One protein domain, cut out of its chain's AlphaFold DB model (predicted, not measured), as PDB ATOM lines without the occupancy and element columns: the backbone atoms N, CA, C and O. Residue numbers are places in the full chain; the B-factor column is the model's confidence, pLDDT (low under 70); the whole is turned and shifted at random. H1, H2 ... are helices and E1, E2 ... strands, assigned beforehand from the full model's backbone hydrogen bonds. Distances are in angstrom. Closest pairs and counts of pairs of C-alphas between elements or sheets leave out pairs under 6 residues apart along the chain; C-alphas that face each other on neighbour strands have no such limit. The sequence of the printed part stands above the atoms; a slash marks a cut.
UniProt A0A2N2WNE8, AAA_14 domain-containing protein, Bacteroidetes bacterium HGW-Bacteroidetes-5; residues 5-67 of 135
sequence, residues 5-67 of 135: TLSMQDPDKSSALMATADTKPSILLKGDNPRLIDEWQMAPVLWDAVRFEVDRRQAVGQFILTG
ATOM      1  N   THR A   5     212.796 182.430 158.033       93.06
ATOM      2  CA  THR A   5     214.046 181.662 158.130       93.06
ATOM      3  C   THR A   5     215.219 182.449 157.555       93.06
ATOM      4  O   THR A   5     215.078 183.138 156.545       93.06
ATOM      5  N   LEU A   6     216.376 182.328 158.197       92.19
ATOM      6  CA  LEU A   6     217.668 182.832 157.752       92.19
ATOM      7  C   LEU A   6     218.693 181.700 157.877       92.19
ATOM      8  O   LEU A   6     218.888 181.203 158.980       92.19
ATOM      9  N   SER A   7     219.345 181.316 156.779       91.94
ATOM     10  CA  SER A   7     220.441 180.337 156.797       91.94
ATOM     11  C   SER A   7     221.780 181.042 156.604       91.94
ATOM     12  O   SER A   7     221.975 181.745 155.612       91.94
ATOM     13  N   MET A   8     222.698 180.867 157.558       90.19
ATOM     14  CA  MET A   8     224.024 181.495 157.521       90.19
ATOM     15  C   MET A   8     225.000 180.802 156.556       90.19
ATOM     16  O   MET A   8     226.028 181.385 156.213       90.19
ATOM     17  N   GLN A   9     224.686 179.581 156.108       86.12
ATOM     18  CA  GLN A   9     225.509 178.788 155.185       86.12
ATOM     19  C   GLN A   9     225.048 178.869 153.720       86.12
ATOM     20  O   GLN A   9     225.589 178.157 152.879       86.12
ATOM     21  N   ASP A  10     224.074 179.727 153.391       87.62
ATOM     22  CA  ASP A  10     223.636 179.942 152.004       87.62
ATOM     23  C   ASP A  10     224.838 180.405 151.146       87.62
ATOM     24  O   ASP A  10     225.348 181.506 151.382       87.62
ATOM     25  N   PRO A  11     225.325 179.600 150.178       81.75
ATOM     26  CA  PRO A  11     226.550 179.897 149.434       81.75
ATOM     27  C   PRO A  11     226.443 181.192 148.623       81.75
ATOM     28  O   PRO A  11     227.446 181.886 148.459       81.75
ATOM     29  N   ASP A  12     225.234 181.566 148.200       85.44
ATOM     30  CA  ASP A  12     225.003 182.772 147.405       85.44
ATOM     31  C   ASP A  12     225.001 184.042 148.266       85.44
ATOM     32  O   ASP A  12     225.201 185.149 147.762       85.44
ATOM     33  N   LYS A  13     224.755 183.904 149.577       86.12
ATOM     34  CA  LYS A  13     224.553 185.039 150.492       86.12
ATOM     35  C   LYS A  13     225.537 185.089 151.657       86.12
ATOM     36  O   LYS A  13     225.573 186.110 152.342       86.12
ATOM     37  N   SER A  14     226.336 184.045 151.895       82.88
ATOM     38  CA  SER A  14     227.111 183.907 153.137       82.88
ATOM     39  C   SER A  14     228.052 185.089 153.379       82.88
ATOM     40  O   SER A  14     228.038 185.651 154.468       82.88
ATOM     41  N   SER A  15     228.785 185.556 152.362       85.94
ATOM     42  CA  SER A  15     229.723 186.681 152.494       85.94
ATOM     43  C   SER A  15     229.025 187.981 152.911       85.94
ATOM     44  O   SER A  15     229.462 188.660 153.841       85.94
ATOM     45  N   ALA A  16     227.896 188.301 152.273       87.31
ATOM     46  CA  ALA A  16     227.089 189.474 152.593       87.31
ATOM     47  C   ALA A  16     226.425 189.356 153.976       87.31
ATOM     48  O   ALA A  16     226.329 190.345 154.709       87.31
ATOM     49  N   LEU A  17     225.987 188.151 154.353       88.62
ATOM     50  CA  LEU A  17     225.406 187.877 155.667       88.62
ATOM     51  C   LEU A  17     226.440 188.033 156.785       88.62
ATOM     52  O   LEU A  17     226.124 188.677 157.783       88.62
ATOM     53  N   MET A  18     227.669 187.539 156.603       87.62
ATOM     54  CA  MET A  18     228.751 187.737 157.579       87.62
ATOM     55  C   MET A  18     229.100 189.219 157.729       87.62
ATOM     56  O   MET A  18     229.094 189.737 158.842       87.62
ATOM     57  N   ALA A  19     229.267 189.945 156.618       88.56
ATOM     58  CA  ALA A  19     229.525 191.386 156.667       88.56
ATOM     59  C   ALA A  19     228.392 192.160 157.371       88.56
ATOM     60  O   ALA A  19     228.632 193.121 158.108       88.56
ATOM     61  N   THR A  20     227.140 191.735 157.180       90.00
ATOM     62  CA  THR A  20     225.984 192.316 157.880       90.00
ATOM     63  C   THR A  20     225.990 191.964 159.367       90.00
ATOM     64  O   THR A  20     225.629 192.808 160.187       90.00
ATOM     65  N   ALA A  21     226.398 190.748 159.736       88.56
ATOM     66  CA  ALA A  21     226.512 190.333 161.131       88.56
ATOM     67  C   ALA A  21     227.553 191.173 161.884       88.56
ATOM     68  O   ALA A  21     227.275 191.600 163.004       88.56
ATOM     69  N   ASP A  22     228.682 191.480 161.244       86.56
ATOM     70  CA  ASP A  22     229.761 192.278 161.836       86.56
ATOM     71  C   ASP A  22     229.401 193.765 161.955       86.56
ATOM     72  O   ASP A  22     229.737 194.424 162.938       86.56
ATOM     73  N   THR A  23     228.693 194.313 160.964       89.56
ATOM     74  CA  THR A  23     228.371 195.751 160.921       89.56
ATOM     75  C   THR A  23     227.071 196.096 161.642       89.56
ATOM     76  O   THR A  23     226.997 197.089 162.370       89.56
ATOM     77  N   LYS A  24     226.006 195.320 161.418       90.50
ATOM     78  CA  LYS A  24     224.666 195.600 161.944       90.50
ATOM     79  C   LYS A  24     223.830 194.316 162.078       90.50
ATOM     80  O   LYS A  24     222.865 194.117 161.328       90.50
ATOM     81  N   PRO A  25     224.085 193.497 163.114       88.88
ATOM     82  CA  PRO A  25     223.423 192.201 163.293       88.88
ATOM     83  C   PRO A  25     221.904 192.321 163.495       88.88
ATOM     84  O   PRO A  25     221.154 191.419 163.137       88.88
ATOM     85  N   SER A  26     221.414 193.469 163.980       89.00
ATOM     86  CA  SER A  26     219.974 193.750 164.120       89.00
ATOM     87  C   SER A  26     219.172 193.634 162.816       89.00
ATOM     88  O   SER A  26     217.966 193.397 162.871       89.00
ATOM     89  N   ILE A  27     219.807 193.780 161.645       90.00
ATOM     90  CA  ILE A  27     219.145 193.575 160.348       90.00
ATOM     91  C   ILE A  27     218.801 192.098 160.148       90.00
ATOM     92  O   ILE A  27     217.697 191.790 159.704       90.00
ATOM     93  N   LEU A  28     219.698 191.189 160.538       89.94
ATOM     94  CA  LEU A  28     219.525 189.741 160.381       89.94
ATOM     95  C   LEU A  28     218.383 189.189 161.251       89.94
ATOM     96  O   LEU A  28     217.755 188.184 160.905       89.94
ATOM     97  N   LEU A  29     218.052 189.900 162.335       91.38
ATOM     98  CA  LEU A  29     216.964 189.570 163.260       91.38
ATOM     99  C   LEU A  29     215.580 190.056 162.795       91.38
ATOM    100  O   LEU A  29     214.576 189.742 163.440       91.38
ATOM    101  N   LYS A  30     215.494 190.838 161.709       90.50
ATOM    102  CA  LYS A  30     214.210 191.322 161.182       90.50
ATOM    103  C   LYS A  30     213.480 190.224 160.415       90.50
ATOM    104  O   LYS A  30     214.054 189.598 159.533       90.50
ATOM    105  N   GLY A  31     212.195 190.059 160.703       89.94
ATOM    106  CA  GLY A  31     211.292 189.136 160.022       89.94
ATOM    107  C   GLY A  31     210.155 188.705 160.940       89.94
ATOM    108  O   GLY A  31     210.089 189.133 162.093       89.94
ATOM    109  N   ASP A  32     209.276 187.850 160.426       91.75
ATOM    110  CA  ASP A  32     208.138 187.351 161.192       91.75
ATOM    111  C   ASP A  32     208.578 186.382 162.292       91.75
ATOM    112  O   ASP A  32     209.383 185.474 162.065       91.75
ATOM    113  N   ASN A  33     208.003 186.561 163.484       90.94
ATOM    114  CA  ASN A  33     208.293 185.743 164.660       90.94
ATOM    115  C   ASN A  33     207.329 184.539 164.763       90.94
ATOM    116  O   ASN A  33     206.120 184.717 164.564       90.94
ATOM    117  N   PRO A  34     207.796 183.348 165.189       93.12
ATOM    118  CA  PRO A  34     209.188 182.992 165.481       93.12
ATOM    119  C   PRO A  34     210.077 182.934 164.233       93.12
ATOM    120  O   PRO A  34     209.700 182.316 163.237       93.12
ATOM    121  N   ARG A  35     211.272 183.523 164.315       94.44
ATOM    122  CA  ARG A  35     212.286 183.511 163.256       94.44
ATOM    123  C   ARG A  35     213.328 182.424 163.511       94.44
ATOM    124  O   ARG A  35     213.931 182.392 164.581       94.44
ATOM    125  N   LEU A  36     213.549 181.556 162.531       94.38
ATOM    126  CA  LEU A  36     214.614 180.557 162.531       94.38
ATOM    127  C   LEU A  36     215.910 181.186 162.013       94.38
ATOM    128  O   LEU A  36     215.929 181.748 160.920       94.38
ATOM    129  N   ILE A  37     216.976 181.083 162.798       93.62
ATOM    130  CA  ILE A  37     218.340 181.422 162.399       93.62
ATOM    131  C   ILE A  37     219.129 180.123 162.434       93.62
ATOM    132  O   ILE A  37     219.385 179.569 163.505       93.62
ATOM    133  N   ASP A  38     219.468 179.649 161.248       92.44
ATOM    134  CA  ASP A  38     220.165 178.397 161.048       92.44
ATOM    135  C   ASP A  38     221.665 178.611 160.901       92.44
ATOM    136  O   ASP A  38     222.115 179.591 160.299       92.44
ATOM    137  N   GLU A  39     222.421 177.683 161.477       91.38
ATOM    138  CA  GLU A  39     223.880 177.703 161.538       91.38
ATOM    139  C   GLU A  39     224.429 178.994 162.179       91.38
ATOM    140  O   GLU A  39     225.406 179.596 161.724       91.38
ATOM    141  N   TRP A  40     223.788 179.437 163.270       91.19
ATOM    142  CA  TRP A  40     224.105 180.709 163.941       91.19
ATOM    143  C   TRP A  40     225.559 180.802 164.422       91.19
ATOM    144  O   TRP A  40     226.101 181.902 164.521       91.19
ATOM    145  N   GLN A  41     226.207 179.669 164.708       87.25
ATOM    146  CA  GLN A  41     227.582 179.619 165.203       87.25
ATOM    147  C   GLN A  41     228.612 180.141 164.192       87.25
ATOM    148  O   GLN A  41     229.740 180.439 164.580       87.25
ATOM    149  N   MET A  42     228.224 180.294 162.921       86.88
ATOM    150  CA  MET A  42     229.027 180.987 161.910       86.88
ATOM    151  C   MET A  42     229.262 182.464 162.261       86.88
ATOM    152  O   MET A  42     230.307 183.012 161.922       86.88
ATOM    153  N   ALA A  43     228.318 183.096 162.968       88.75
ATOM    154  CA  ALA A  43     228.413 184.478 163.428       88.75
ATOM    155  C   ALA A  43     228.022 184.573 164.916       88.75
ATOM    156  O   ALA A  43     226.878 184.912 165.237       88.75
ATOM    157  N   PRO A  44     228.960 184.315 165.850       87.38
ATOM    158  CA  PRO A  44     228.678 184.298 167.289       87.38
ATOM    159  C   PRO A  44     228.056 185.592 167.836       87.38
ATOM    160  O   PRO A  44     227.282 185.546 168.790       87.38
ATOM    161  N   VAL A  45     228.304 186.731 167.177       88.50
ATOM    162  CA  VAL A  45     227.685 188.040 167.468       88.50
ATOM    163  C   VAL A  45     226.150 188.014 167.442       88.50
ATOM    164  O   VAL A  45     225.500 188.823 168.108       88.50
ATOM    165  N   LEU A  46     225.546 187.067 166.713       89.25
ATOM    166  CA  LEU A  46     224.096 186.878 166.676       89.25
ATOM    167  C   LEU A  46     223.532 186.462 168.034       89.25
ATOM    168  O   LEU A  46     222.396 186.819 168.338       89.25
ATOM    169  N   TRP A  47     224.307 185.768 168.869       88.44
ATOM    170  CA  TRP A  47     223.879 185.373 170.210       88.44
ATOM    171  C   TRP A  47     223.564 186.589 171.084       88.44
ATOM    172  O   TRP A  47     222.472 186.701 171.648       88.44
ATOM    173  N   ASP A  48     224.498 187.538 171.142       87.25
ATOM    174  CA  ASP A  48     224.338 188.758 171.929       87.25
ATOM    175  C   ASP A  48     223.274 189.681 171.323       87.25
ATOM    176  O   ASP A  48     222.480 190.275 172.057       87.25
ATOM    177  N   ALA A  49     223.184 189.736 169.991       90.12
ATOM    178  CA  ALA A  49     222.143 190.494 169.302       90.12
ATOM    179  C   ALA A  49     220.735 189.937 169.584       90.12
ATOM    180  O   ALA A  49     219.813 190.707 169.857       90.12
ATOM    181  N   VAL A  50     220.561 188.611 169.564       90.31
ATOM    182  CA  VAL A  50     219.293 187.945 169.907       90.31
ATOM    183  C   VAL A  50     218.928 188.212 171.360       90.31
ATOM    184  O   VAL A  50     217.787 188.583 171.634       90.31
ATOM    185  N   ARG A  51     219.886 188.090 172.289       88.25
ATOM    186  CA  ARG A  51     219.661 188.407 173.706       88.25
ATOM    187  C   ARG A  51     219.154 189.839 173.874       88.25
ATOM    188  O   ARG A  51     218.123 190.045 174.510       88.25
ATOM    189  N   PHE A  52     219.846 190.803 173.267       89.25
ATOM    190  CA  PHE A  52     219.468 192.214 173.310       89.25
ATOM    191  C   PHE A  52     218.068 192.456 172.727       89.25
ATOM    192  O   PHE A  52     217.271 193.199 173.295       89.25
ATOM    193  N   GLU A  53     217.735 191.800 171.615       90.25
ATOM    194  CA  GLU A  53     216.435 191.961 170.961       90.25
ATOM    195  C   GLU A  53     215.284 191.338 171.764       90.25
ATOM    196  O   GLU A  53     214.191 191.909 171.822       90.25
ATOM    197  N   VAL A  54     215.524 190.197 172.416       89.19
ATOM    198  CA  VAL A  54     214.566 189.569 173.339       89.19
ATOM    199  C   VAL A  54     214.335 190.458 174.560       89.19
ATOM    200  O   VAL A  54     213.177 190.696 174.910       89.19
ATOM    201  N   ASP A  55     215.404 191.004 175.153       87.88
ATOM    202  CA  ASP A  55     215.313 191.943 176.279       87.88
ATOM    203  C   ASP A  55     214.519 193.206 175.881       87.88
ATOM    204  O   ASP A  55     213.670 193.670 176.642       87.88
ATOM    205  N   ARG A  56     214.725 193.728 174.661       89.88
ATOM    206  CA  ARG A  56     214.026 194.916 174.137       89.88
ATOM    207  C   ARG A  56     212.536 194.689 173.886       89.88
ATOM    208  O   ARG A  56     211.728 195.574 174.150       89.88
ATOM    209  N   ARG A  57     212.170 193.543 173.311       89.25
ATOM    210  CA  ARG A  57     210.782 193.243 172.917       89.25
ATOM    211  C   ARG A  57     209.948 192.640 174.049       89.25
ATOM    212  O   ARG A  57     208.729 192.619 173.929       89.25
ATOM    213  N   GLN A  58     210.593 192.117 175.095       86.44
ATOM    214  CA  GLN A  58     209.951 191.526 176.276       86.44
ATOM    215  C   GLN A  58     208.883 190.464 175.947       86.44
ATOM    216  O   GLN A  58     207.895 190.311 176.660       86.44
ATOM    217  N   ALA A  59     209.087 189.708 174.864       85.56
ATOM    218  CA  ALA A  59     208.175 188.658 174.413       85.56
ATOM    219  C   ALA A  59     208.905 187.320 174.247       85.56
ATOM    220  O   ALA A  59     210.072 187.273 173.850       85.56
ATOM    221  N   VAL A  60     208.201 186.225 174.532       86.75
ATOM    222  CA  VAL A  60     208.726 184.854 174.449       86.75
ATOM    223  C   VAL A  60     208.592 184.270 173.041       86.75
ATOM    224  O   VAL A  60     207.747 184.698 172.258       86.75
ATOM    225  N   GLY A  61     209.418 183.268 172.717       88.19
ATOM    226  CA  GLY A  61     209.262 182.467 171.494       88.19
ATOM    227  C   GLY A  61     209.528 183.231 170.195       88.19
ATOM    228  O   GLY A  61     208.853 183.006 169.197       88.19
ATOM    229  N   GLN A  62     210.480 184.161 170.203       90.88
ATOM    230  CA  GLN A  62     210.750 185.019 169.046       90.88
ATOM    231  C   GLN A  62     211.773 184.451 168.073       90.88
ATOM    232  O   GLN A  62     211.681 184.704 166.874       90.88
ATOM    233  N   PHE A  63     212.733 183.690 168.586       92.75
ATOM    234  CA  PHE A  63     213.848 183.176 167.812       92.75
ATOM    235  C   PHE A  63     214.015 181.686 168.068       92.75
ATOM    236  O   PHE A  63     213.825 181.210 169.187       92.75
ATOM    237  N   ILE A  64     214.385 180.973 167.014       93.00
ATOM    238  CA  ILE A  64     214.823 179.585 167.056       93.00
ATOM    239  C   ILE A  64     216.239 179.595 166.496       93.00
ATOM    240  O   ILE A  64     216.448 180.060 165.380       93.00
ATOM    241  N   LEU A  65     217.203 179.132 167.287       91.31
ATOM    242  CA  LEU A  65     218.601 179.033 166.882       91.31
ATOM    243  C   LEU A  65     218.927 177.564 166.633       91.31
ATOM    244  O   LEU A  65     218.751 176.743 167.535       91.31
ATOM    245  N   THR A  66     219.409 177.242 165.438       91.25
ATOM    246  CA  THR A  66     219.890 175.901 165.087       91.25
ATOM    247  C   THR A  66     221.354 175.959 164.683       91.25
ATOM    248  O   THR A  66     221.851 176.984 164.221       91.25
ATOM    249  N   GLY A  67     222.069 174.871 164.935       87.75
ATOM    250  CA  GLY A  67     223.484 174.769 164.627       87.75
ATOM    251  C   GLY A  67     223.977 173.355 164.863       87.75
ATOM    252  O   GLY A  67     223.658 172.741 165.883       87.75
TER     253      GLY A  67
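AT A GLANCE: This is residues 5 to 67 of the 135 residues of the protein "AAA_14 domain-containing protein" of Bacteroidetes bacterium HGW-Bacteroidetes-5 (UniProt A0A2N2WNE8). A small wall of three short parallel strands, E1, E2 and E3, is grazed by one helix, H2, while the other helix, H1, lies off it toward one end of the longest axis. The links E1 to H1 and H2 to E3 reach the two far ends of this elongated shape, which spans 33 by 20 by 18 A. The printed part has 63 residues, in the order E1, H1, E2, H2, E3, and the sheet runs E1, E2, E3. The class is mixed, helices and strands, and the whole is compact, with a radius of gyration of the C-alphas of 10.9 A.

HOW THE PARTS SIT: The inner strand E2, residues 35 to 38, is parallel to the edge strand E1, residues 5 to 7, at 16 degrees, with N 6 and O 36 within hydrogen-bond range at 2.8 A. E2 is parallel to the other edge strand, E3, residues 63 to 66, at 17 degrees, with N 37 and O 64 at 2.8 A. H2, residues 45 to 57, is on the sheet but only grazes it, with residues 46 to 54; its closest C-alphas to E3 are those of Val 50 and Phe 63, 7.5 A apart. H1, residues 14 to 23, is not on the sheet and is apart from E3. H1 and H2 only just touch, only at their ends, with 3 pairs of C-alphas within 8 A, H2 with residues 45 to 46 alone; the closest are those of Ala 21 and Val 45, 6.8 A. They run the same way at a steep tilt of 60 degrees. E1, H1, E2 and E2, H2, E3 are strand-helix-strand units, two parallel neighbour strands with a helix between, each with a right-handed crossover. In H1 and H2 every O i to N i+4 pair is within hydrogen-bond range.

IN THESE COORDINATES: E1 begins at C-alpha 5 (214.046, 181.662, 158.130). H2 is 18.5 A long and H1 14.2 A; E3 is 9.8 A, E2 9.6 A and E1 6.7 A. E3 ends at C-alpha 66 (219.890, 175.901, 165.087).

THE WHOLE: The two C-alphas farthest apart are those of Asp 12 and Gln 58, 33.7 A. The link H1 to E2 is long, with 11 residues; H2 to E3 is tight. The printed part has no cut, and no printed residue is under 70 in pLDDT.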